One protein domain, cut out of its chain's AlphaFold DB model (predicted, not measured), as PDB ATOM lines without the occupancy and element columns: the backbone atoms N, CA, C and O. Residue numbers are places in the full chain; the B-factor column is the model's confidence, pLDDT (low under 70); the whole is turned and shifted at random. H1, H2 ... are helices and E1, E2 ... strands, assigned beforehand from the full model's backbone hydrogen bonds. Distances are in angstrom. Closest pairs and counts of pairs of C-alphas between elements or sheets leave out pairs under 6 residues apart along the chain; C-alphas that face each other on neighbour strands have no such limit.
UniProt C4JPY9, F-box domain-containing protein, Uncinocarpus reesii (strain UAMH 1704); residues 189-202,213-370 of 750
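What this domain is: This is residues 189 to 202 and 213 to 370 of the 750 residues of the protein "F-box domain-containing protein" of Uncinocarpus reesii (strain UAMH 1704) (UniProt C4JPY9). A twisted wall of five antiparallel strands has H2 and H3 on one face and H1 at the end formed by E2 and E3. A tail with the short helices H4, H5 and H6 leads away from the sheet, and residues 292 to 297, between H3 and E4, stick out. The printed part has 172 residues, with six named helices and five named strands in the order H1 E1 E2 E3 H2 H3 E4 E5 H4 H5 H6; the sheet's order is E1 E2 E3 E5 E4, and the class is mixed, helices and strands. The whole is compact, with a radius of gyration of the C-alphas of 17.9 A and spans of 53 by 44 by 38 A.

How they stand to each other: H1, residues 189 to 201, is on the sheet; its closest C-alphas to E2, residues 230 to 240, are those of Leu 196 and Leu 240, 6.7 A apart. E1, residues 221 to 227, E2 and E3, residues 246 to 256, form a meander, each strand the antiparallel neighbour of the one before; N 225 of E1 and O 232 of E2 are 2.8 A apart, and N 235 of E2 and O 251 of E3 are 2.9 A apart, both within hydrogen-bond range. H2, residues 259 to 262, and H3, residues 276 to 290, lie on the same face and only just touch, with 3 pairs of C-alphas within 8 A, the closest being Pro 260 and Tyr 277 at 6.5 A. H3 has a height of 9.8 A over the sheet and runs across E4, residues 313 to 322, at 75 degrees on the local plane. E3, H2, H3 and E4 make a split strand-helix-strand unit with a right-handed crossover, E5, residues 327 to 338, being between the two strands in the sheet. N 252 and O 333 of E3 and E5 are 2.8 A apart, as are N 315 and O 334 of the hairpin E4 and E5. H4, residues 348 to 352, only grazes the sheet, while H5, residues 355 to 358, and H6, residues 361 to 368, are not on it. Every O i to N i+4 pair is within hydrogen-bond range in H1, H4 and H6, and 10 of 11 in H3; H2 and H5 are too short for such a pair.

Where its parts are: H1 begins at C-alpha 189 (28.346, 42.307, -41.365) and is 18.4 A long; H3 is 21.8 A. E1 to E5 measure 19.4, 32.0, 32.4, 27.2 and 32.7 A. E4 bends by 56 degrees at residue 316 and E5 by 60 degrees at residue 330. H6 ends at C-alpha 368 (0.579, 35.781, -51.249).

The domain as a whole: The two C-alphas farthest apart are those of Trp 324 and Ile 344, 55.1 A. Residues 203 to 212 are not printed, and C-alphas 202 and 213 are 13.3 A apart across the cut. The links H2 to H3 and H3 to E4 are long. Mean pLDDT of the printed part is 83.6, and residues 286 to 303 and 359 to 370 are under 70.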
ATOM      1  N   LYS A 189      28.033  43.745 -41.354       96.56
ATOM      2  CA  LYS A 189      28.346  42.307 -41.365       96.56
ATOM      3  C   LYS A 189      29.854  42.061 -41.414       96.56
ATOM      4  O   LYS A 189      30.347  41.302 -40.590       96.56
ATOM      5  N   ILE A 190      30.578  42.698 -42.341       96.12
ATOM      6  CA  ILE A 190      32.038  42.526 -42.466       96.12
ATOM      7  C   ILE A 190      32.733  42.919 -41.155       96.12
ATOM      8  O   ILE A 190      33.460  42.108 -40.590       96.12
ATOM      9  N   LYS A 191      32.416  44.105 -40.605       95.69
ATOM     10  CA  LYS A 191      32.960  44.559 -39.310       95.69
ATOM     11  C   LYS A 191      32.676  43.550 -38.184       95.69
ATOM     12  O   LYS A 191      33.534  43.307 -37.342       95.69
ATOM     13  N   LEU A 192      31.477  42.966 -38.153       96.44
ATOM     14  CA  LEU A 192      31.087  41.988 -37.136       96.44
ATOM     15  C   LEU A 192      31.839  40.656 -37.282       96.44
ATOM     16  O   LEU A 192      32.251  40.079 -36.277       96.44
ATOM     17  N   VAL A 193      32.049  40.186 -38.515       96.38
ATOM     18  CA  VAL A 193      32.863  38.995 -38.802       96.38
ATOM     19  C   VAL A 193      34.310  39.213 -38.364       96.38
ATOM     20  O   VAL A 193      34.877  38.340 -37.707       96.38
ATOM     21  N   ASP A 194      34.887  40.381 -38.646       95.56
ATOM     22  CA  ASP A 194      36.248  40.720 -38.224       95.56
ATOM     23  C   ASP A 194      36.374  40.731 -36.691       95.56
ATOM     24  O   ASP A 194      37.247  40.054 -36.146       95.56
ATOM     25  N   LYS A 195      35.428  41.363 -35.974       96.00
ATOM     26  CA  LYS A 195      35.368  41.332 -34.494       96.00
ATOM     27  C   LYS A 195      35.293  39.897 -33.945       96.00
ATOM     28  O   LYS A 195      35.932  39.570 -32.941       96.00
ATOM     29  N   LEU A 196      34.516  39.017 -34.583       95.38
ATOM     30  CA  LEU A 196      34.416  37.605 -34.191       95.38
ATOM     31  C   LEU A 196      35.740  36.858 -34.416       95.38
ATOM     32  O   LEU A 196      36.158  36.090 -33.549       95.38
ATOM     33  N   ARG A 197      36.436  37.121 -35.526       94.75
ATOM     34  CA  ARG A 197      37.751  36.531 -35.841       94.75
ATOM     35  C   ARG A 197      38.850  36.996 -34.900       94.75
ATOM     36  O   ARG A 197      39.671  36.197 -34.455       94.75
ATOM     37  N   GLU A 198      38.863  38.275 -34.549       94.00
ATOM     38  CA  GLU A 198      39.800  38.802 -33.557       94.00
ATOM     39  C   GLU A 198      39.629  38.059 -32.225       94.00
ATOM     40  O   GLU A 198      40.601  37.556 -31.655       94.00
ATOM     41  N   ARG A 199      38.378  37.857 -31.788       92.44
ATOM     42  CA  ARG A 199      38.059  37.106 -30.567       92.44
ATOM     43  C   ARG A 199      38.433  35.625 -30.646       92.44
ATOM     44  O   ARG A 199      38.790  35.045 -29.620       92.44
ATOM     45  N   SER A 200      38.349  35.009 -31.826       89.75
ATOM     46  CA  SER A 200      38.775  33.620 -32.019       89.75
ATOM     47  C   SER A 200      40.296  33.483 -31.977       89.75
ATOM     48  O   SER A 200      40.806  32.567 -31.341       89.75
ATOM     49  N   SER A 201      41.024  34.428 -32.580       90.75
ATOM     50  CA  SER A 201      42.492  34.435 -32.613       90.75
ATOM     51  C   SER A 201      43.142  34.753 -31.259       90.75
ATOM     52  O   SER A 201      44.252  34.300 -30.983       90.75
ATOM     53  N   GLY A 202      42.452  35.503 -30.391       88.00
ATOM     54  CA  GLY A 202      42.963  35.894 -29.075       88.00
ATOM     55  C   GLY A 202      42.998  34.764 -28.038       88.00
ATOM     56  O   GLY A 202      43.693  34.883 -27.027       88.00
ATOM     57  N   ASP A 213      33.914  24.596 -31.847       71.44
ATOM     58  CA  ASP A 213      34.551  25.919 -31.789       71.44
ATOM     59  C   ASP A 213      33.676  27.022 -32.388       71.44
ATOM     60  O   ASP A 213      34.091  27.782 -33.263       71.44
ATOM     61  N   VAL A 214      32.446  27.134 -31.907       83.44
ATOM     62  CA  VAL A 214      31.538  28.196 -32.301       83.44
ATOM     63  C   VAL A 214      31.939  29.459 -31.552       83.44
ATOM     64  O   VAL A 214      31.750  29.604 -30.337       83.44
ATOM     65  N   VAL A 215      32.514  30.405 -32.288       88.81
ATOM     66  CA  VAL A 215      32.909  31.700 -31.741       88.81
ATOM     67  C   VAL A 215      31.673  32.583 -31.711       88.81
ATOM     68  O   VAL A 215      31.171  33.004 -32.750       88.81
ATOM     69  N   ALA A 216      31.172  32.857 -30.509       92.19
ATOM     70  CA  ALA A 216      29.965  33.645 -30.292       92.19
ATOM     71  C   ALA A 216      30.245  34.909 -29.468       92.19
ATOM     72  O   ALA A 216      31.102  34.912 -28.577       92.19
ATOM     73  N   ILE A 217      29.465  35.965 -29.709       92.62
ATOM     74  CA  ILE A 217      29.333  37.103 -28.789       92.62
ATOM     75  C   ILE A 217      27.965  36.979 -28.103       92.62
ATOM     76  O   ILE A 217      26.964  37.432 -28.656       92.62
ATOM     77  N   PRO A 218      27.878  36.313 -26.934       93.56
ATOM     78  CA  PRO A 218      26.613  36.193 -26.222       93.56
ATOM     79  C   PRO A 218      26.158  37.566 -25.729       93.56
ATOM     80  O   PRO A 218      26.966  38.337 -25.214       93.56
ATOM     81  N   GLY A 219      24.868  37.858 -25.887       92.75
ATOM     82  CA  GLY A 219      24.273  39.117 -25.454       92.75
ATOM     83  C   GLY A 219      24.796  40.332 -26.217       92.75
ATOM     84  O   GLY A 219      24.842  41.412 -25.639       92.75
ATOM     85  N   TRP A 220      25.189  40.176 -27.490       96.31
ATOM     86  CA  TRP A 220      25.652  41.302 -28.315       96.31
ATOM     87  C   TRP A 220      24.623  42.435 -28.361       96.31
ATOM     88  O   TRP A 220      24.987  43.605 -28.336       96.31
ATOM     89  N   HIS A 221      23.337  42.085 -28.375       96.81
ATOM     90  CA  HIS A 221      22.265  43.053 -28.204       96.81
ATOM     91  C   HIS A 221      21.081  42.440 -27.458       96.81
ATOM     92  O   HIS A 221      20.682  41.306 -27.738       96.81
ATOM     93  N   GLN A 222      20.484  43.209 -26.548       96.94
ATOM     94  CA  GLN A 222      19.232  42.863 -25.887       96.94
ATOM     95  C   GLN A 222      18.292  44.066 -25.896       96.94
ATOM     96  O   GLN A 222      18.669  45.168 -25.510       96.94
ATOM     97  N   CYS A 223      17.055  43.843 -26.320       95.94
ATOM     98  CA  CYS A 223      16.015  44.863 -26.327       95.94
ATOM     99  C   CYS A 223      14.679  44.290 -25.866       95.94
ATOM    100  O   CYS A 223      14.437  43.081 -25.916       95.94
ATOM    101  N   GLU A 224      13.812  45.184 -25.407       94.88
ATOM    102  CA  GLU A 224      12.483  44.861 -24.912       94.88
ATOM    103  C   GLU A 224      11.423  45.673 -25.660       94.88
ATOM    104  O   GLU A 224      11.596  46.868 -25.900       94.88
ATOM    105  N   TYR A 225      10.310  45.018 -25.994       89.62
ATOM    106  CA  TYR A 225       9.161  45.626 -26.654       89.62
ATOM    107  C   TYR A 225       7.863  45.231 -25.963       89.62
ATOM    108  O   TYR A 225       7.661  44.066 -25.623       89.62
ATOM    109  N   ALA A 226       6.959  46.194 -25.811       88.00
ATOM    110  CA  ALA A 226       5.599  45.958 -25.348       88.00
ATOM    111  C   ALA A 226       4.624  46.072 -26.533       88.00
ATOM    112  O   ALA A 226       4.441  47.150 -27.097       88.00
ATOM    113  N   GLY A 227       4.015  44.951 -26.919       80.19
ATOM    114  CA  GLY A 227       2.936  44.851 -27.901       80.19
ATOM    115  C   GLY A 227       1.603  44.618 -27.192       80.19
ATOM    116  O   GLY A 227       1.149  43.479 -27.048       80.19
ATOM    117  N   GLY A 228       0.997  45.692 -26.681       86.00
ATOM    118  CA  GLY A 228      -0.216  45.607 -25.863       86.00
ATOM    119  C   GLY A 228       0.026  44.807 -24.572       86.00
ATOM    120  O   GLY A 228       0.900  45.183 -23.795       86.00
ATOM    121  N   PRO A 229      -0.706  43.703 -24.314       89.12
ATOM    122  CA  PRO A 229      -0.532  42.887 -23.106       89.12
ATOM    123  C   PRO A 229       0.669  41.928 -23.168       89.12
ATOM    124  O   PRO A 229       0.842  41.119 -22.255       89.12
ATOM    125  N   THR A 230       1.444  41.952 -24.256       90.62
ATOM    126  CA  THR A 230       2.566  41.037 -24.486       90.62
ATOM    127  C   THR A 230       3.880  41.802 -24.439       90.62
ATOM    128  O   THR A 230       4.079  42.756 -25.185       90.62
ATOM    129  N   LYS A 231       4.792  41.361 -23.581       93.50
ATOM    130  CA  LYS A 231       6.178  41.811 -23.499       93.50
ATOM    131  C   LYS A 231       7.061  40.828 -24.261       93.50
ATOM    132  O   LYS A 231       6.913  39.619 -24.125       93.50
ATOM    133  N   ILE A 232       7.968  41.349 -25.075       92.75
ATOM    134  CA  ILE A 232       8.878  40.579 -25.920       92.75
ATOM    135  C   ILE A 232      10.290  41.042 -25.604       92.75
ATOM    136  O   ILE A 232      10.621  42.208 -25.797       92.75
ATOM    137  N   ILE A 233      11.122  40.123 -25.146       95.75
ATOM    138  CA  ILE A 233      12.550  40.332 -24.949       95.75
ATOM    139  C   ILE A 233      13.266  39.633 -26.099       95.75
ATOM    140  O   ILE A 233      13.031  38.451 -26.357       95.75
ATOM    141  N   VAL A 234      14.120  40.369 -26.801       95.88
ATOM    142  CA  VAL A 234      14.902  39.871 -27.931       95.88
ATOM    143  C   VAL A 234      16.374  39.929 -27.555       95.88
ATOM    144  O   VAL A 234      16.883  41.005 -27.251       95.88
ATOM    145  N   THR A 235      17.058  38.789 -27.604       97.44
ATOM    146  CA  THR A 235      18.506  38.682 -27.376       97.44
ATOM    147  C   THR A 235      19.182  38.187 -28.647       97.44
ATOM    148  O   THR A 235      18.809  37.140 -29.170       97.44
ATOM    149  N   ILE A 236      20.174  38.920 -29.144       97.75
ATOM    150  CA  ILE A 236      20.903  38.617 -30.377       97.75
ATOM    151  C   ILE A 236      22.316  38.149 -30.025       97.75
ATOM    152  O   ILE A 236      23.055  38.848 -29.333       97.75
ATOM    153  N   ASN A 237      22.696  36.988 -30.554       97.69
ATOM    154  CA  ASN A 237      23.999  36.360 -30.392       97.69
ATOM    155  C   ASN A 237      24.586  36.058 -31.785       97.69
ATOM    156  O   ASN A 237      24.235  35.041 -32.392       97.69
ATOM    157  N   PRO A 238      25.455  36.915 -32.339       97.81
ATOM    158  CA  PRO A 238      26.171  36.595 -33.562       97.81
ATOM    159  C   PRO A 238      27.208  35.497 -33.303       97.81
ATOM    160  O   PRO A 238      27.895  35.494 -32.274       97.81
ATOM    161  N   LYS A 239      27.296  34.563 -34.248       96.50
ATOM    162  CA  LYS A 239      28.169  33.391 -34.227       96.50
ATOM    163  C   LYS A 239      28.895  33.276 -35.558       96.50
ATOM    164  O   LYS A 239      28.305  33.550 -36.602       96.50
ATOM    165  N   LEU A 240      30.158  32.877 -35.510       96.25
ATOM    166  CA  LEU A 240      30.915  32.502 -36.695       96.25
ATOM    167  C   LEU A 240      31.051  30.981 -36.720       96.25
ATOM    168  O   LEU A 240      31.602  30.403 -35.781       96.25
ATOM    169  N   GLU A 241      30.517  30.360 -37.766       94.50
ATOM    170  CA  GLU A 241      30.633  28.921 -38.001       94.50
ATOM    171  C   GLU A 241      32.020  28.564 -38.563       94.50
ATOM    172  O   GLU A 241      32.798  29.430 -38.978       94.50
ATOM    173  N   HIS A 242      32.350  27.269 -38.570       87.69
ATOM    174  CA  HIS A 242      33.670  26.765 -38.976       87.69
ATOM    175  C   HIS A 242      34.067  27.108 -40.420       87.69
ATOM    176  O   HIS A 242      35.253  27.184 -40.739       87.69
ATOM    177  N   ASP A 243      33.091  27.313 -41.298       89.69
ATOM    178  CA  ASP A 243      33.276  27.704 -42.697       89.69
ATOM    179  C   ASP A 243      33.403  29.226 -42.896       89.69
ATOM    180  O   ASP A 243      33.552  29.697 -44.026       89.69
ATOM    181  N   GLY A 244      33.373  30.002 -41.807       91.12
ATOM    182  CA  GLY A 244      33.392  31.459 -41.841       91.12
ATOM    183  C   GLY A 244      32.035  32.085 -42.163       91.12
ATOM    184  O   GLY A 244      31.982  33.290 -42.427       91.12
ATOM    185  N   GLU A 245      30.944  31.313 -42.151       94.75
ATOM    186  CA  GLU A 245      29.597  31.854 -42.295       94.75
ATOM    187  C   GLU A 245      29.139  32.542 -41.007       94.75
ATOM    188  O   GLU A 245      29.262  32.023 -39.894       94.75
ATOM    189  N   LEU A 246      28.600  33.754 -41.162       97.12
ATOM    190  CA  LEU A 246      27.996  34.476 -40.051       97.12
ATOM    191  C   LEU A 246      26.573  33.957 -39.836       97.12
ATOM    192  O   LEU A 246      25.712  34.087 -40.711       97.12
ATOM    193  N   VAL A 247      26.307  33.456 -38.636       97.31
ATOM    194  CA  VAL A 247      24.974  33.055 -38.191       97.31
ATOM    195  C   VAL A 247      24.525  33.992 -37.082       97.31
ATOM    196  O   VAL A 247      25.190  34.147 -36.060       97.31
ATOM    197  N   ILE A 248      23.370  34.626 -37.263       97.81
ATOM    198  CA  ILE A 248      22.740  35.404 -36.199       97.81
ATOM    199  C   ILE A 248      21.742  34.511 -35.479       97.81
ATOM    200  O   ILE A 248      20.673  34.199 -36.011       97.81
ATOM    201  N   GLU A 249      22.082  34.116 -34.256       97.56
ATOM    202  CA  GLU A 249      21.125  33.509 -33.344       97.56
ATOM    203  C   GLU A 249      20.327  34.616 -32.651       97.56
ATOM    204  O   GLU A 249      20.889  35.573 -32.127       97.56
ATOM    205  N   THR A 250      19.002  34.514 -32.656       96.88
ATOM    206  CA  THR A 250      18.125  35.444 -31.937       96.88
ATOM    207  C   THR A 250      17.160  34.670 -31.059       96.88
ATOM    208  O   THR A 250      16.408  33.838 -31.561       96.88
ATOM    209  N   ILE A 251      17.183  34.941 -29.758       96.81
ATOM    210  CA  ILE A 251      16.303  34.342 -28.757       96.81
ATOM    211  C   ILE A 251      15.166  35.321 -28.488       96.81
ATOM    212  O   ILE A 251      15.400  36.458 -28.081       96.81
ATOM    213  N   TYR A 252      13.938  34.863 -28.694       95.38
ATOM    214  CA  TYR A 252      12.725  35.598 -28.374       95.38
ATOM    215  C   TYR A 252      12.138  35.025 -27.092       95.38
ATOM    216  O   TYR A 252      11.907  33.823 -27.011       95.38
ATOM    217  N   THR A 253      11.895  35.879 -26.102       95.75
ATOM    218  CA  THR A 253      11.178  35.529 -24.870       95.75
ATOM    219  C   THR A 253       9.941  36.398 -24.763       95.75
ATOM    220  O   THR A 253      10.038  37.613 -24.625       95.75
ATOM    221  N   LEU A 254       8.776  35.777 -24.852       94.50
ATOM    222  CA  LEU A 254       7.482  36.429 -24.845       94.50
ATOM    223  C   LEU A 254       6.774  36.114 -23.537       94.50
ATOM    224  O   LEU A 254       6.663  34.951 -23.150       94.50
ATOM    225  N   THR A 255       6.267  37.145 -22.876       94.81
ATOM    226  CA  THR A 255       5.471  37.034 -21.656       94.81
ATOM    227  C   THR A 255       4.204  37.864 -21.790       94.81
ATOM    228  O   THR A 255       4.217  38.939 -22.381       94.81
ATOM    229  N   GLY A 256       3.077  37.378 -21.280       91.06
ATOM    230  CA  GLY A 256       1.825  38.133 -21.337       91.06
ATOM    231  C   GLY A 256       0.586  37.267 -21.192       91.06
ATOM    232  O   GLY A 256       0.645  36.049 -21.291       91.06
ATOM    233  N   SER A 257      -0.570  37.893 -20.976       83.31
ATOM    234  CA  SER A 257      -1.832  37.169 -20.755       83.31
ATOM    235  C   SER A 257      -2.479  36.640 -22.043       83.31
ATOM    236  O   SER A 257      -3.378  35.799 -21.976       83.31
ATOM    237  N   ARG A 258      -2.063  37.154 -23.213       80.50
ATOM    238  CA  ARG A 258      -2.610  36.833 -24.545       80.50
ATOM    239  C   ARG A 258      -1.550  36.988 -25.642       80.50
ATOM    240  O   ARG A 258      -1.697  37.831 -26.527       80.50
ATOM    241  N   ILE A 259      -0.506  36.159 -25.581       78.88
ATOM    242  CA  ILE A 259       0.662  36.256 -26.474       78.88
ATOM    243  C   ILE A 259       0.276  36.374 -27.965       78.88
ATOM    244  O   ILE A 259       0.710  37.335 -28.584       78.88
ATOM    245  N   PRO A 260      -0.584  35.525 -28.566       74.44
ATOM    246  CA  PRO A 260      -0.823  35.586 -30.014       74.44
ATOM    247  C   PRO A 260      -1.449  36.907 -30.496       74.44
ATOM    248  O   PRO A 260      -1.089  37.421 -31.550       74.44
ATOM    249  N   PHE A 261      -2.357  37.501 -29.717       73.81
ATOM    250  CA  PHE A 261      -3.103  38.690 -30.144       73.81
ATOM    251  C   PHE A 261      -2.254  39.965 -30.133       73.81
ATOM    252  O   PHE A 261      -2.421  40.816 -31.001       73.81
ATOM    253  N   GLY A 262      -1.317  40.090 -29.187       71.75
ATOM    254  CA  GLY A 262      -0.408  41.241 -29.124       71.75
ATOM    255  C   GLY A 262       0.627  41.273 -30.254       71.75
ATOM    256  O   GLY A 262       1.306  42.279 -30.438       71.75
ATOM    257  N   LEU A 263       0.752  40.178 -31.011       79.69
ATOM    258  CA  LEU A 263       1.804  39.982 -32.006       79.69
ATOM    259  C   LEU A 263       1.355  40.191 -33.446       79.69
ATOM    260  O   LEU A 263       2.215  40.283 -34.314       79.69
ATOM    261  N   MET A 264       0.051  40.293 -33.715       77.12
ATOM    262  CA  MET A 264      -0.454  40.467 -35.086       77.12
ATOM    263  C   MET A 264       0.091  41.735 -35.760       77.12
ATOM    264  O   MET A 264       0.283  41.754 -36.969       77.12
ATOM    265  N   ASN A 265       0.406  42.758 -34.964       74.19
ATOM    266  CA  ASN A 265       0.957  44.029 -35.439       74.19
ATOM    267  C   ASN A 265       2.486  44.099 -35.304       74.19
ATOM    268  O   ASN A 265       3.084  45.154 -35.529       74.19
ATOM    269  N   MET A 266       3.136  43.006 -34.890       73.12
ATOM    270  CA  MET A 266       4.582  42.995 -34.723       73.12
ATOM    271  C   MET A 266       5.280  42.902 -36.084       73.12
ATOM    272  O   MET A 266       4.943  42.040 -36.895       73.12
ATOM    273  N   PRO A 267       6.303  43.734 -36.325       70.00
ATOM    274  CA  PRO A 267       7.048  43.684 -37.572       70.00
ATOM    275  C   PRO A 267       7.795  42.364 -37.800       70.00
ATOM    276  O   PRO A 267       8.064  41.578 -36.888       70.00
ATOM    277  N   TYR A 268       8.198  42.185 -39.055       80.44
ATOM    278  CA  TYR A 268       8.976  41.075 -39.603       80.44
ATOM    279  C   TYR A 268      10.415  41.022 -39.053       80.44
ATOM    280  O   TYR A 268      11.375  41.377 -39.737       80.44
ATOM    281  N   PHE A 269      10.579  40.624 -37.786       82.94
ATOM    282  CA  PHE A 269      11.898  40.533 -37.140       82.94
ATOM    283  C   PHE A 269      12.496  39.135 -37.127       82.94
ATOM    284  O   PHE A 269      13.720  39.024 -37.148       82.94
ATOM    285  N   CYS A 270      11.685  38.074 -37.115       88.00
ATOM    286  CA  CYS A 270      12.210  36.709 -37.186       88.00
ATOM    287  C   CYS A 270      12.865  36.449 -38.539       88.00
ATOM    288  O   CYS A 270      13.956  35.907 -38.586       88.00
ATOM    289  N   CYS A 271      12.249  36.892 -39.629       90.19
ATOM    290  CA  CYS A 271      12.848  36.986 -40.954       90.19
ATOM    291  C   CYS A 271      12.072  38.041 -41.757       90.19
ATOM    292  O   CYS A 271      10.957  38.378 -41.357       90.19
ATOM    293  N   PRO A 272      12.594  38.555 -42.883       87.06
ATOM    294  CA  PRO A 272      11.865  39.565 -43.650       87.06
ATOM    295  C   PRO A 272      10.572  38.987 -44.277       87.06
ATOM    296  O   PRO A 272       9.673  39.735 -44.636       87.06
ATOM    297  N   HIS A 273      10.437  37.653 -44.341       84.94
ATOM    298  CA  HIS A 273       9.317  36.928 -44.960       84.94
ATOM    299  C   HIS A 273       8.137  36.616 -44.050       84.94
ATOM    300  O   HIS A 273       7.060  36.326 -44.566       84.94
ATOM    301  N   ARG A 274       8.333  36.591 -42.730       82.31
ATOM    302  CA  ARG A 274       7.318  36.119 -41.782       82.31
ATOM    303  C   ARG A 274       7.344  36.941 -40.509       82.31
ATOM    304  O   ARG A 274       8.414  37.237 -39.967       82.31
ATOM    305  N   SER A 275       6.160  37.334 -40.052       83.94
ATOM    306  CA  SER A 275       6.025  38.038 -38.785       83.94
ATOM    307  C   SER A 275       6.347  37.090 -37.630       83.94
ATOM    308  O   SER A 275       6.343  35.864 -37.777       83.94
ATOM    309  N   VAL A 276       6.623  37.651 -36.451       85.44
ATOM    310  CA  VAL A 276       6.787  36.843 -35.230       85.44
ATOM    311  C   VAL A 276       5.524  36.011 -34.980       85.44
ATOM    312  O   VAL A 276       5.622  34.843 -34.617       85.44
ATOM    313  N   TYR A 277       4.350  36.590 -35.246       86.81
ATOM    314  CA  TYR A 277       3.074  35.894 -35.158       86.81
ATOM    315  C   TYR A 277       3.005  34.691 -36.104       86.81
ATOM    316  O   TYR A 277       2.708  33.605 -35.632       86.81
ATOM    317  N   ASP A 278       3.362  34.838 -37.385       84.38
ATOM    318  CA  ASP A 278       3.302  33.731 -38.360       84.38
ATOM    319  C   ASP A 278       4.241  32.576 -37.994       84.38
ATOM    320  O   ASP A 278       3.946  31.410 -38.259       84.38
ATOM    321  N   HIS A 279       5.396  32.887 -37.396       84.50
ATOM    322  CA  HIS A 279       6.293  31.863 -36.866       84.50
ATOM    323  C   HIS A 279       5.649  31.115 -35.699       84.50
ATOM    324  O   HIS A 279       5.732  29.892 -35.638       84.50
ATOM    325  N   ILE A 280       5.004  31.836 -34.781       85.06
ATOM    326  CA  ILE A 280       4.326  31.242 -33.627       85.06
ATOM    327  C   ILE A 280       3.111  30.437 -34.072       85.06
ATOM    328  O   ILE A 280       2.921  29.337 -33.570       85.06
ATOM    329  N   ASP A 281       2.335  30.944 -35.025       84.88
ATOM    330  CA  ASP A 281       1.152  30.275 -35.552       84.88
ATOM    331  C   ASP A 281       1.515  28.955 -36.240       84.88
ATOM    332  O   ASP A 281       0.913  27.924 -35.945       84.88
ATOM    333  N   ASP A 282       2.574  28.932 -37.057       81.94
ATOM    334  CA  ASP A 282       3.123  27.695 -37.626       81.94
ATOM    335  C   ASP A 282       3.538  26.703 -36.531       81.94
ATOM    336  O   ASP A 282       3.245  25.507 -36.604       81.94
ATOM    337  N   ILE A 283       4.227  27.206 -35.505       80.25
ATOM    338  CA  ILE A 283       4.685  26.423 -34.359       80.25
ATOM    339  C   ILE A 283       3.492  25.815 -33.603       80.25
ATOM    340  O   ILE A 283       3.516  24.630 -33.258       80.25
ATOM    341  N   THR A 284       2.434  26.593 -33.362       78.88
ATOM    342  CA  THR A 284       1.235  26.138 -32.649       78.88
ATOM    343  C   THR A 284       0.350  25.246 -33.511       78.88
ATOM    344  O   THR A 284      -0.196  24.261 -33.017       78.88
ATOM    345  N   THR A 285       0.252  25.508 -34.813       77.94
ATOM    346  CA  THR A 285      -0.527  24.696 -35.758       77.94
ATOM    347  C   THR A 285       0.091  23.312 -35.929       77.94
ATOM    348  O   THR A 285      -0.619  22.305 -35.892       77.94
ATOM    349  N   LEU A 286       1.426  23.227 -35.998       66.69
ATOM    350  CA  LEU A 286       2.144  21.949 -36.017       66.69
ATOM    351  C   LEU A 286       1.835  21.065 -34.806       66.69
ATOM    352  O   LEU A 286       1.878  19.836 -34.904       66.69
ATOM    353  N   ARG A 287       1.494  21.674 -33.670       64.31
ATOM    354  CA  ARG A 287       1.078  20.954 -32.467       64.31
ATOM    355  C   ARG A 287      -0.314  20.349 -32.622       64.31
ATOM    356  O   ARG A 287      -0.487  19.178 -32.297       64.31
ATOM    357  N   HIS A 288      -1.278  21.112 -33.139       62.72
ATOM    358  CA  HIS A 288      -2.662  20.650 -33.289       62.72
ATOM    359  C   HIS A 288      -2.792  19.455 -34.237       62.72
ATOM    360  O   HIS A 288      -3.609  18.567 -33.991       62.72
ATOM    361  N   ILE A 289      -1.964  19.401 -35.282       60.66
ATOM    362  CA  ILE A 289      -1.918  18.255 -36.199       60.66
ATOM    363  C   ILE A 289      -1.362  17.012 -35.483       60.66
ATOM    364  O   ILE A 289      -1.875  15.915 -35.676       60.66
ATOM    365  N   ARG A 290      -0.360  17.168 -34.605       56.50
ATOM    366  CA  ARG A 290       0.260  16.041 -33.884       56.50
ATOM    367  C   ARG A 290      -0.598  15.456 -32.769       56.50
ATOM    368  O   ARG A 290      -0.523  14.260 -32.533       56.50
ATOM    369  N   THR A 291      -1.415  16.259 -32.091       53.91
ATOM    370  CA  THR A 291      -2.266  15.764 -30.994       53.91
ATOM    371  C   THR A 291      -3.441  14.895 -31.458       53.91
ATOM    372  O   THR A 291      -4.151  14.368 -30.614       53.91
ATOM    373  N   LYS A 292      -3.669  14.761 -32.773       51.53
ATOM    374  CA  LYS A 292      -4.740  13.933 -33.356       51.53
ATOM    375  C   LYS A 292      -4.269  12.572 -33.898       51.53
ATOM    376  O   LYS A 292      -5.071  11.879 -34.508       51.53
ATOM    377  N   GLY A 293      -3.000  12.200 -33.718       46.56
ATOM    378  CA  GLY A 293      -2.565  10.824 -33.974       46.56
ATOM    379  C   GLY A 293      -3.000   9.923 -32.818       46.56
ATOM    380  O   GLY A 293      -2.557  10.149 -31.692       46.56
ATOM    381  N   ASP A 294      -3.854   8.938 -33.098       47.75
ATOM    382  CA  ASP A 294      -4.446   7.986 -32.135       47.75
ATOM    383  C   ASP A 294      -3.420   7.046 -31.462       47.75
ATOM    384  O   ASP A 294      -3.754   6.260 -30.578       47.75
ATOM    385  N   ASP A 295      -2.147   7.140 -31.835       46.31
ATOM    386  CA  ASP A 295      -1.155   6.106 -31.551       46.31
ATOM    387  C   ASP A 295      -0.440   6.290 -30.198       46.31
ATOM    388  O   ASP A 295       0.421   5.488 -29.846       46.31
ATOM    389  N   GLY A 296      -0.717   7.352 -29.430       44.47
ATOM    390  CA  GLY A 296      -0.115   7.566 -28.100       44.47
ATOM    391  C   GLY A 296       1.416   7.745 -28.085       44.47
ATOM    392  O   GLY A 296       2.011   7.942 -27.024       44.47
ATOM    393  N   ILE A 297       2.078   7.727 -29.245       40.94
ATOM    394  CA  ILE A 297       3.512   7.969 -29.371       40.94
ATOM    395  C   ILE A 297       3.730   9.485 -29.399       40.94
ATOM    396  O   ILE A 297       3.453  10.166 -30.387       40.94
ATOM    397  N   LEU A 298       4.252  10.015 -28.289       39.47
ATOM    398  CA  LEU A 298       4.815  11.362 -28.150       39.47
ATOM    399  C   LEU A 298       5.974  11.556 -29.149       39.47
ATOM    400  O   LEU A 298       7.151  11.500 -28.793       39.47
ATOM    401  N   TYR A 299       5.659  11.779 -30.426       41.81
ATOM    402  CA  TYR A 299       6.661  12.096 -31.434       41.81
ATOM    403  C   TYR A 299       7.288  13.460 -31.128       41.81
ATOM    404  O   TYR A 299       6.667  14.523 -31.258       41.81
ATOM    405  N   SER A 300       8.544  13.366 -30.688       44.72
ATOM    406  CA  SER A 300       9.587  14.383 -30.570       44.72
ATOM    407  C   SER A 300       9.225  15.724 -31.208       44.72
ATOM    408  O   SER A 300       9.210  15.863 -32.427       44.72
ATOM    409  N   ASN A 301       8.900  16.691 -30.343       54.47
ATOM    410  CA  ASN A 301       9.161  18.134 -30.424       54.47
ATOM    411  C   ASN A 301       9.229  18.709 -31.867       54.47
ATOM    412  O   ASN A 301      10.105  18.293 -32.625       54.47
ATOM    413  N   PRO A 302       8.350  19.634 -32.307       57.66
ATOM    414  CA  PRO A 302       8.497  20.315 -33.597       57.66
ATOM    415  C   PRO A 302       9.755  21.201 -33.551       57.66
ATOM    416  O   PRO A 302       9.683  22.415 -33.430       57.66
ATOM    417  N   ARG A 303      10.939  20.575 -33.585       68.94
ATOM    418  CA  ARG A 303      12.208  21.199 -33.203       68.94
ATOM    419  C   ARG A 303      12.643  22.242 -34.206       68.94
ATOM    420  O   ARG A 303      13.544  22.996 -33.879       68.94
ATOM    421  N   LYS A 304      12.089  22.236 -35.423       86.00
ATOM    422  CA  LYS A 304      12.631  23.000 -36.539       86.00
ATOM    423  C   LYS A 304      11.550  23.464 -37.503       86.00
ATOM    424  O   LYS A 304      10.945  22.659 -38.203       86.00
ATOM    425  N   VAL A 305      11.365  24.776 -37.576       85.88
ATOM    426  CA  VAL A 305      10.556  25.455 -38.596       85.88
ATOM    427  C   VAL A 305      11.505  26.267 -39.470       85.88
ATOM    428  O   VAL A 305      12.218  27.121 -38.957       85.88
ATOM    429  N   LYS A 306      11.557  25.993 -40.779       89.62
ATOM    430  CA  LYS A 306      12.422  26.718 -41.725       89.62
ATOM    431  C   LYS A 306      11.583  27.626 -42.613       89.62
ATOM    432  O   LYS A 306      10.638  27.164 -43.250       89.62
ATOM    433  N   CYS A 307      11.973  28.892 -42.718       89.38
ATOM    434  CA  CYS A 307      11.474  29.771 -43.763       89.38
ATOM    435  C   CYS A 307      11.943  29.247 -45.126       89.38
ATOM    436  O   CYS A 307      13.136  29.044 -45.337       89.38
ATOM    437  N   LYS A 308      11.017  29.048 -46.066       85.69
ATOM    438  CA  LYS A 308      11.328  28.545 -47.413       85.69
ATOM    439  C   LYS A 308      12.245  29.470 -48.227       85.69
ATOM    440  O   LYS A 308      12.918  28.984 -49.127       85.69
ATOM    441  N   TYR A 309      12.255  30.772 -47.928       88.12
ATOM    442  CA  TYR A 309      12.930  31.776 -48.755       88.12
ATOM    443  C   TYR A 309      14.342  32.098 -48.272       88.12
ATOM    444  O   TYR A 309      15.279  31.904 -49.024       88.12
ATOM    445  N   CYS A 310      14.507  32.534 -47.020       91.19
ATOM    446  CA  CYS A 310      15.822  32.876 -46.450       91.19
ATOM    447  C   CYS A 310      16.424  31.778 -45.568       91.19
ATOM    448  O   CYS A 310      17.422  32.011 -44.889       91.19
ATOM    449  N   LEU A 311      15.773  30.611 -45.477       91.56
ATOM    450  CA  LEU A 311      16.216  29.476 -44.657       91.56
ATOM    451  C   LEU A 311      16.349  29.776 -43.153       91.56
ATOM    452  O   LEU A 311      16.878  28.951 -42.400       91.56
ATOM    453  N   THR A 312      15.820  30.915 -42.683       93.75
ATOM    454  CA  THR A 312      15.756  31.221 -41.253       93.75
ATOM    455  C   THR A 312      15.056  30.089 -40.531       93.75
ATOM    456  O   THR A 312      13.942  29.700 -40.881       93.75
ATOM    457  N   THR A 313      15.725  29.567 -39.516       93.31
ATOM    458  CA  THR A 313      15.285  28.374 -38.814       93.31
ATOM    459  C   THR A 313      14.874  28.728 -37.392       93.31
ATOM    460  O   THR A 313      15.719  29.172 -36.626       93.31
ATOM    461  N   SER A 314      13.624  28.478 -37.011       92.62
ATOM    462  CA  SER A 314      13.157  28.532 -35.622       92.62
ATOM    463  C   SER A 314      13.384  27.185 -34.930       92.62
ATOM    464  O   SER A 314      13.044  26.144 -35.494       92.62
ATOM    465  N   LEU A 315      13.956  27.212 -33.726       92.69
ATOM    466  CA  LEU A 315      14.324  26.056 -32.905       92.69
ATOM    467  C   LEU A 315      13.965  26.293 -31.424       92.69
ATOM    468  O   LEU A 315      13.588  27.401 -31.045       92.69
ATOM    469  N   ASP A 316      14.163  25.260 -30.596       90.12
ATOM    470  CA  ASP A 316      14.103  25.277 -29.119       90.12
ATOM    471  C   ASP A 316      12.891  26.018 -28.562       90.12
ATOM    472  O   ASP A 316      13.005  27.012 -27.847       90.12
ATOM    473  N   ILE A 317      11.716  25.545 -28.951       89.38
ATOM    474  CA  ILE A 317      10.464  26.164 -28.554       89.38
ATOM    475  C   ILE A 317      10.086  25.639 -27.171       89.38
ATOM    476  O   ILE A 317       9.807  24.455 -26.986       89.38
ATOM    477  N   GLU A 318      10.055  26.550 -26.213       91.00
ATOM    478  CA  GLU A 318       9.637  26.355 -24.835       91.00
ATOM    479  C   GLU A 318       8.386  27.203 -24.606       91.00
ATOM    480  O   GLU A 318       8.355  28.381 -24.945       91.00
ATOM    481  N   TRP A 319       7.336  26.644 -24.017       89.81
ATOM    482  CA  TRP A 319       6.172  27.434 -23.623       89.81
ATOM    483  C   TRP A 319       5.663  26.996 -22.263       89.81
ATOM    484  O   TRP A 319       5.746  25.823 -21.898       89.81
ATOM    485  N   HIS A 320       5.053  27.936 -21.554       89.00
ATOM    486  CA  HIS A 320       4.221  27.634 -20.403       89.00
ATOM    487  C   HIS A 320       2.797  28.082 -20.693       89.00
ATOM    488  O   HIS A 320       2.541  29.197 -21.157       89.00
ATOM    489  N   GLN A 321       1.877  27.162 -20.442       89.50
ATOM    490  CA  GLN A 321       0.451  27.387 -20.542       89.50
ATOM    491  C   GLN A 321      -0.102  27.405 -19.125       89.50
ATOM    492  O   GLN A 321       0.177  26.505 -18.335       89.50
ATOM    493  N   ASP A 322      -0.863  28.440 -18.803       86.69
ATOM    494  CA  ASP A 322      -1.638  28.461 -17.578       86.69
ATOM    495  C   ASP A 322      -2.772  27.435 -17.696       86.69
ATOM    496  O   ASP A 322      -3.593  27.491 -18.614       86.69
ATOM    497  N   TRP A 323      -2.775  26.475 -16.778       85.00
ATOM    498  CA  TRP A 323      -3.696  25.346 -16.737       85.00
ATOM    499  C   TRP A 323      -5.146  25.771 -16.508       85.00
ATOM    500  O   TRP A 323      -6.046  25.134 -17.047       85.00
ATOM    501  N   TRP A 324      -5.379  26.871 -15.790       89.00
ATOM    502  CA  TRP A 324      -6.733  27.362 -15.524       89.00
ATOM    503  C   TRP A 324      -7.357  28.035 -16.740       89.00
ATOM    504  O   TRP A 324      -8.544  27.882 -17.016       89.00
ATOM    505  N   THR A 325      -6.560  28.819 -17.465       84.62
ATOM    506  CA  THR A 325      -7.058  29.641 -18.573       84.62
ATOM    507  C   THR A 325      -6.813  29.015 -19.940       84.62
ATOM    508  O   THR A 325      -7.302  29.534 -20.945       84.62
ATOM    509  N   ALA A 326      -6.031  27.933 -19.992       83.06
ATOM    510  CA  ALA A 326      -5.469  27.357 -21.205       83.06
ATOM    511  C   ALA A 326      -4.710  28.389 -22.067       83.06
ATOM    512  O   ALA A 326      -4.542  28.186 -23.271       83.06
ATOM    513  N   ARG A 327      -4.226  29.496 -21.487       83.56
ATOM    514  CA  ARG A 327      -3.517  30.552 -22.225       83.56
ATOM    515  C   ARG A 327      -2.013  30.378 -22.121       83.56
ATOM    516  O   ARG A 327      -1.491  30.044 -21.063       83.56
ATOM    517  N   ILE A 328      -1.311  30.648 -23.219       84.38
ATOM    518  CA  ILE A 328       0.152  30.701 -23.228       84.38
ATOM    519  C   ILE A 328       0.574  31.984 -22.506       84.38
ATOM    520  O   ILE A 328       0.269  33.078 -22.981       84.38
ATOM    521  N   THR A 329       1.241  31.837 -21.361       90.38
ATOM    522  CA  THR A 329       1.718  32.952 -20.523       90.38
ATOM    523  C   THR A 329       3.192  33.261 -20.741       90.38
ATOM    524  O   THR A 329       3.630  34.393 -20.524       90.38
ATOM    525  N   TYR A 330       3.939  32.262 -21.207       93.19
ATOM    526  CA  TYR A 330       5.350  32.347 -21.547       93.19
ATOM    527  C   TYR A 330       5.614  31.556 -22.824       93.19
ATOM    528  O   TYR A 330       5.151  30.423 -22.961       93.19
ATOM    529  N   LEU A 331       6.383  32.131 -23.738       92.75
ATOM    530  CA  LEU A 331       6.873  31.455 -24.929       92.75
ATOM    531  C   LEU A 331       8.306  31.903 -25.190       92.75
ATOM    532  O   LEU A 331       8.568  33.092 -25.337       92.75
ATOM    533  N   ARG A 332       9.229  30.958 -25.292       94.56
ATOM    534  CA  ARG A 332      10.617  31.189 -25.656       94.56
ATOM    535  C   ARG A 332      10.964  30.342 -26.865       94.56
ATOM    536  O   ARG A 332      10.631  29.169 -26.923       94.56
ATOM    537  N   PHE A 333      11.603  30.944 -27.852       94.38
ATOM    538  CA  PHE A 333      12.124  30.217 -29.004       94.38
ATOM    539  C   PHE A 333      13.363  30.921 -29.536       94.38
ATOM    540  O   PHE A 333      13.550  32.122 -29.327       94.38
ATOM    541  N   ARG A 334      14.215  30.183 -30.244       95.38
ATOM    542  CA  ARG A 334      15.379  30.754 -30.927       95.38
ATOM    543  C   ARG A 334      15.188  30.722 -32.432       95.38
ATOM    544  O   ARG A 334      14.506  29.850 -32.961       95.38
ATOM    545  N   THR A 335      15.819  31.650 -33.132       95.81
ATOM    546  CA  THR A 335      15.943  31.637 -34.590       95.81
ATOM    547  C   THR A 335      17.409  31.678 -34.986       95.81
ATOM    548  O   THR A 335      18.203  32.326 -34.311       95.81
ATOM    549  N   LEU A 336      17.756  30.992 -36.071       96.38
ATOM    550  CA  LEU A 336      19.065  31.045 -36.713       96.38
ATOM    551  C   LEU A 336      18.895  31.666 -38.098       96.38
ATOM    552  O   LEU A 336      18.180  31.113 -38.940       96.38
ATOM    553  N   LYS A 337      19.533  32.816 -38.327       96.50
ATOM    554  CA  LYS A 337      19.600  33.482 -39.632       96.50
ATOM    555  C   LYS A 337      21.000  33.333 -40.212       96.50
ATOM    556  O   LYS A 337      21.963  33.817 -39.621       96.50
ATOM    557  N   TRP A 338      21.089  32.713 -41.378       96.38
ATOM    558  CA  TRP A 338      22.331  32.582 -42.130       96.38
ATOM    559  C   TRP A 338      22.571  33.870 -42.909       96.38
ATOM    560  O   TRP A 338      21.720  34.270 -43.697       96.38
ATOM    561  N   MET A 339      23.705  34.529 -42.679       96.75
ATOM    562  CA  MET A 339      24.042  35.808 -43.316       96.75
ATOM    563  C   MET A 339      25.028  35.653 -44.476       96.75
ATOM    564  O   MET A 339      25.497  36.660 -45.009       96.75
ATOM    565  N   GLY A 340      25.345  34.417 -44.868       94.19
ATOM    566  CA  GLY A 340      26.303  34.097 -45.925       94.19
ATOM    567  C   GLY A 340      27.764  34.212 -45.484       94.19
ATOM    568  O   GLY A 340      28.071  34.529 -44.331       94.19
ATOM    569  N   ARG A 341      28.672  33.993 -46.438       93.00
ATOM    570  CA  ARG A 341      30.132  33.920 -46.216       93.00
ATOM    571  C   ARG A 341      30.781  35.297 -46.115       93.00
ATOM    572  O   ARG A 341      30.142  36.309 -46.401       93.00
ATOM    573  N   ASP A 342      32.055  35.352 -45.744       90.06
ATOM    574  CA  ASP A 342      32.864  36.576 -45.624       90.06
ATOM    575  C   ASP A 342      33.287  37.189 -46.976       90.06
ATOM    576  O   ASP A 342      34.411  37.648 -47.173       90.06
ATOM    577  N   LEU A 343      32.382  37.207 -47.949       92.38
ATOM    578  CA  LEU A 343      32.685  37.755 -49.261       92.38
ATOM    579  C   LEU A 343      32.771  39.286 -49.216       92.38
ATOM    580  O   LEU A 343      32.084  39.954 -48.444       92.38
ATOM    581  N   ILE A 344      33.582  39.851 -50.113       91.00
ATOM    582  CA  ILE A 344      33.697  41.308 -50.302       91.00
ATOM    583  C   ILE A 344      32.384  41.895 -50.842       91.00
ATOM    584  O   ILE A 344      32.099  43.069 -50.630       91.00
ATOM    585  N   GLN A 345      31.572  41.096 -51.536       95.25
ATOM    586  CA  GLN A 345      30.279  41.499 -52.088       95.25
ATOM    587  C   GLN A 345      29.140  40.742 -51.420       95.25
ATOM    588  O   GLN A 345      29.309  39.599 -50.991       95.25
ATOM    589  N   ALA A 346      27.971  41.378 -51.372       96.31
ATOM    590  CA  ALA A 346      26.773  40.751 -50.846       96.31
ATOM    591  C   ALA A 346      26.342  39.573 -51.719       96.31
ATOM    592  O   ALA A 346      26.141  39.718 -52.926       96.31
ATOM    593  N   ASP A 347      26.206  38.409 -51.089       95.31
ATOM    594  CA  ASP A 347      25.734  37.193 -51.730       95.31
ATOM    595  C   ASP A 347      24.207  37.078 -51.666       95.31
ATOM    596  O   ASP A 347      23.492  37.903 -51.085       95.31
ATOM    597  N   LYS A 348      23.695  36.032 -52.315       94.56
ATOM    598  CA  LYS A 348      22.263  35.746 -52.348       94.56
ATOM    599  C   LYS A 348      21.714  35.459 -50.946       94.56
ATOM    600  O   LYS A 348      20.648  35.963 -50.610       94.56
ATOM    601  N   THR A 349      22.462  34.717 -50.130       95.31
ATOM    602  CA  THR A 349      22.090  34.372 -48.751       95.31
ATOM    603  C   THR A 349      21.873  35.627 -47.908       95.31
ATOM    604  O   THR A 349      20.873  35.746 -47.203       95.31
ATOM    605  N   TRP A 350      22.770  36.608 -48.021       96.38
ATOM    606  CA  TRP A 350      22.589  37.916 -47.408       96.38
ATOM    607  C   TRP A 350      21.345  38.624 -47.945       96.38
ATOM    608  O   TRP A 350      20.496  39.036 -47.158       96.38
ATOM    609  N   TYR A 351      21.217  38.742 -49.271       95.25
ATOM    610  CA  TYR A 351      20.119  39.471 -49.911       95.25
ATOM    611  C   TYR A 351      18.739  38.947 -49.513       95.25
ATOM    612  O   TYR A 351      17.853  39.748 -49.218       95.25
ATOM    613  N   GLU A 352      18.573  37.625 -49.430       93.06
ATOM    614  CA  GLU A 352      17.336  36.968 -48.992       93.06
ATOM    615  C   GLU A 352      16.939  37.366 -47.558       93.06
ATOM    616  O   GLU A 352      15.769  37.293 -47.196       93.06
ATOM    617  N   ASN A 353      17.875  37.833 -46.729       93.94
ATOM    618  CA  ASN A 353      17.589  38.335 -45.383       93.94
ATOM    619  C   ASN A 353      17.323  39.851 -45.334       93.94
ATOM    620  O   ASN A 353      17.022  40.381 -44.260       93.94
ATOM    621  N   THR A 354      17.431  40.561 -46.460       92.56
ATOM    622  CA  THR A 354      17.235  42.014 -46.517       92.56
ATOM    623  C   THR A 354      15.771  42.393 -46.704       92.56
ATOM    624  O   THR A 354      14.965  41.628 -47.229       92.56
ATOM    625  N   ASP A 355      15.441  43.637 -46.362       84.88
ATOM    626  CA  ASP A 355      14.123  44.217 -46.655       84.88
ATOM    627  C   ASP A 355      13.816  44.293 -48.165       84.88
ATOM    628  O   ASP A 355      12.657  44.380 -48.565       84.88
ATOM    629  N   ASN A 356      14.853  44.241 -49.006       84.31
ATOM    630  CA  ASN A 356      14.751  44.326 -50.461       84.31
ATOM    631  C   ASN A 356      14.429  42.973 -51.118       84.31
ATOM    632  O   ASN A 356      14.180  42.931 -52.320       84.31
ATOM    633  N   ALA A 357      14.383  41.870 -50.364       83.38
ATOM    634  CA  ALA A 357      14.082  40.538 -50.898       83.38
ATOM    635  C   ALA A 357      12.659  40.396 -51.500       83.38
ATOM    636  O   ALA A 357      12.330  39.353 -52.067       83.38
ATOM    637  N   PHE A 358      11.810  41.429 -51.390       70.12
ATOM    638  CA  PHE A 358      10.440  41.485 -51.933       70.12
ATOM    639  C   PHE A 358      10.270  42.428 -53.124       70.12
ATOM    640  O   PHE A 358       9.151  42.845 -53.417       70.12
ATOM    641  N   GLU A 359      11.354  42.823 -53.790       62.50
ATOM    642  CA  GLU A 359      11.297  43.896 -54.787       62.50
ATOM    643  C   GLU A 359      10.371  43.620 -55.988       62.50
ATOM    644  O   GLU A 359       9.872  44.579 -56.580       62.50
ATOM    645  N   THR A 360      10.061  42.365 -56.327       56.25
ATOM    646  CA  THR A 360       9.085  42.062 -57.381       56.25
ATOM    647  C   THR A 360       7.703  41.770 -56.783       56.25
ATOM    648  O   THR A 360       7.464  40.753 -56.130       56.25
ATOM    649  N   LEU A 361       6.753  42.675 -57.057       50.31
ATOM    650  CA  LEU A 361       5.333  42.525 -56.707       50.31
ATOM    651  C   LEU A 361       4.768  41.194 -57.227       50.31
ATOM    652  O   LEU A 361       3.906  40.602 -56.598       50.31
ATOM    653  N   GLU A 362       5.291  40.701 -58.349       57.59
ATOM    654  CA  GLU A 362       4.900  39.438 -58.968       57.59
ATOM    655  C   GLU A 362       5.379  38.217 -58.169       57.59
ATOM    656  O   GLU A 362       4.600  37.290 -57.958       57.59
ATOM    657  N   GLU A 363       6.606  38.231 -57.631       61.75
ATOM    658  CA  GLU A 363       7.037  37.196 -56.685       61.75
ATOM    659  C   GLU A 363       6.222  37.278 -55.405       61.75
ATOM    660  O   GLU A 363       5.816  36.246 -54.880       61.75
ATOM    661  N   TYR A 364       5.939  38.480 -54.903       60.62
ATOM    662  CA  TYR A 364       5.091  38.598 -53.728       60.62
ATOM    663  C   TYR A 364       3.663  38.126 -53.986       60.62
ATOM    664  O   TYR A 364       3.145  37.384 -53.170       60.62
ATOM    665  N   GLU A 365       3.018  38.488 -55.092       58.62
ATOM    666  CA  GLU A 365       1.667  38.034 -55.422       58.62
ATOM    667  C   GLU A 365       1.622  36.523 -55.645       58.62
ATOM    668  O   GLU A 365       0.704  35.856 -55.166       58.62
ATOM    669  N   GLN A 366       2.622  35.958 -56.326       61.75
ATOM    670  CA  GLN A 366       2.767  34.509 -56.441       61.75
ATOM    671  C   GLN A 366       2.947  33.853 -55.068       61.75
ATOM    672  O   GLN A 366       2.446  32.752 -54.870       61.75
ATOM    673  N   ARG A 367       3.593  34.520 -54.105       58.59
ATOM    674  CA  ARG A 367       3.728  34.046 -52.717       58.59
ATOM    675  C   ARG A 367       2.422  34.233 -51.922       58.59
ATOM    676  O   ARG A 367       1.946  33.289 -51.304       58.59
ATOM    677  N   ALA A 368       1.790  35.402 -51.981       55.19
ATOM    678  CA  ALA A 368       0.579  35.781 -51.249       55.19
ATOM    679  C   ALA A 368      -0.674  35.023 -51.709       55.19
ATOM    680  O   ALA A 368      -1.601  34.848 -50.923       55.19
ATOM    681  N   ARG A 369      -0.699  34.515 -52.952       53.50
ATOM    682  CA  ARG A 369      -1.759  33.622 -53.457       53.50
ATOM    683  C   ARG A 369      -1.768  32.234 -52.800       53.50
ATOM    684  O   ARG A 369      -2.723  31.493 -53.018       53.50
ATOM    685  N   TRP A 370      -0.785  31.895 -51.959       48.22
ATOM    686  CA  TRP A 370      -0.748  30.640 -51.197       48.22
ATOM    687  C   TRP A 370      -0.888  30.847 -49.680       48.22
ATOM    688  O   TRP A 370      -0.027  30.395 -48.935       48.22
TER     689      TRP A 370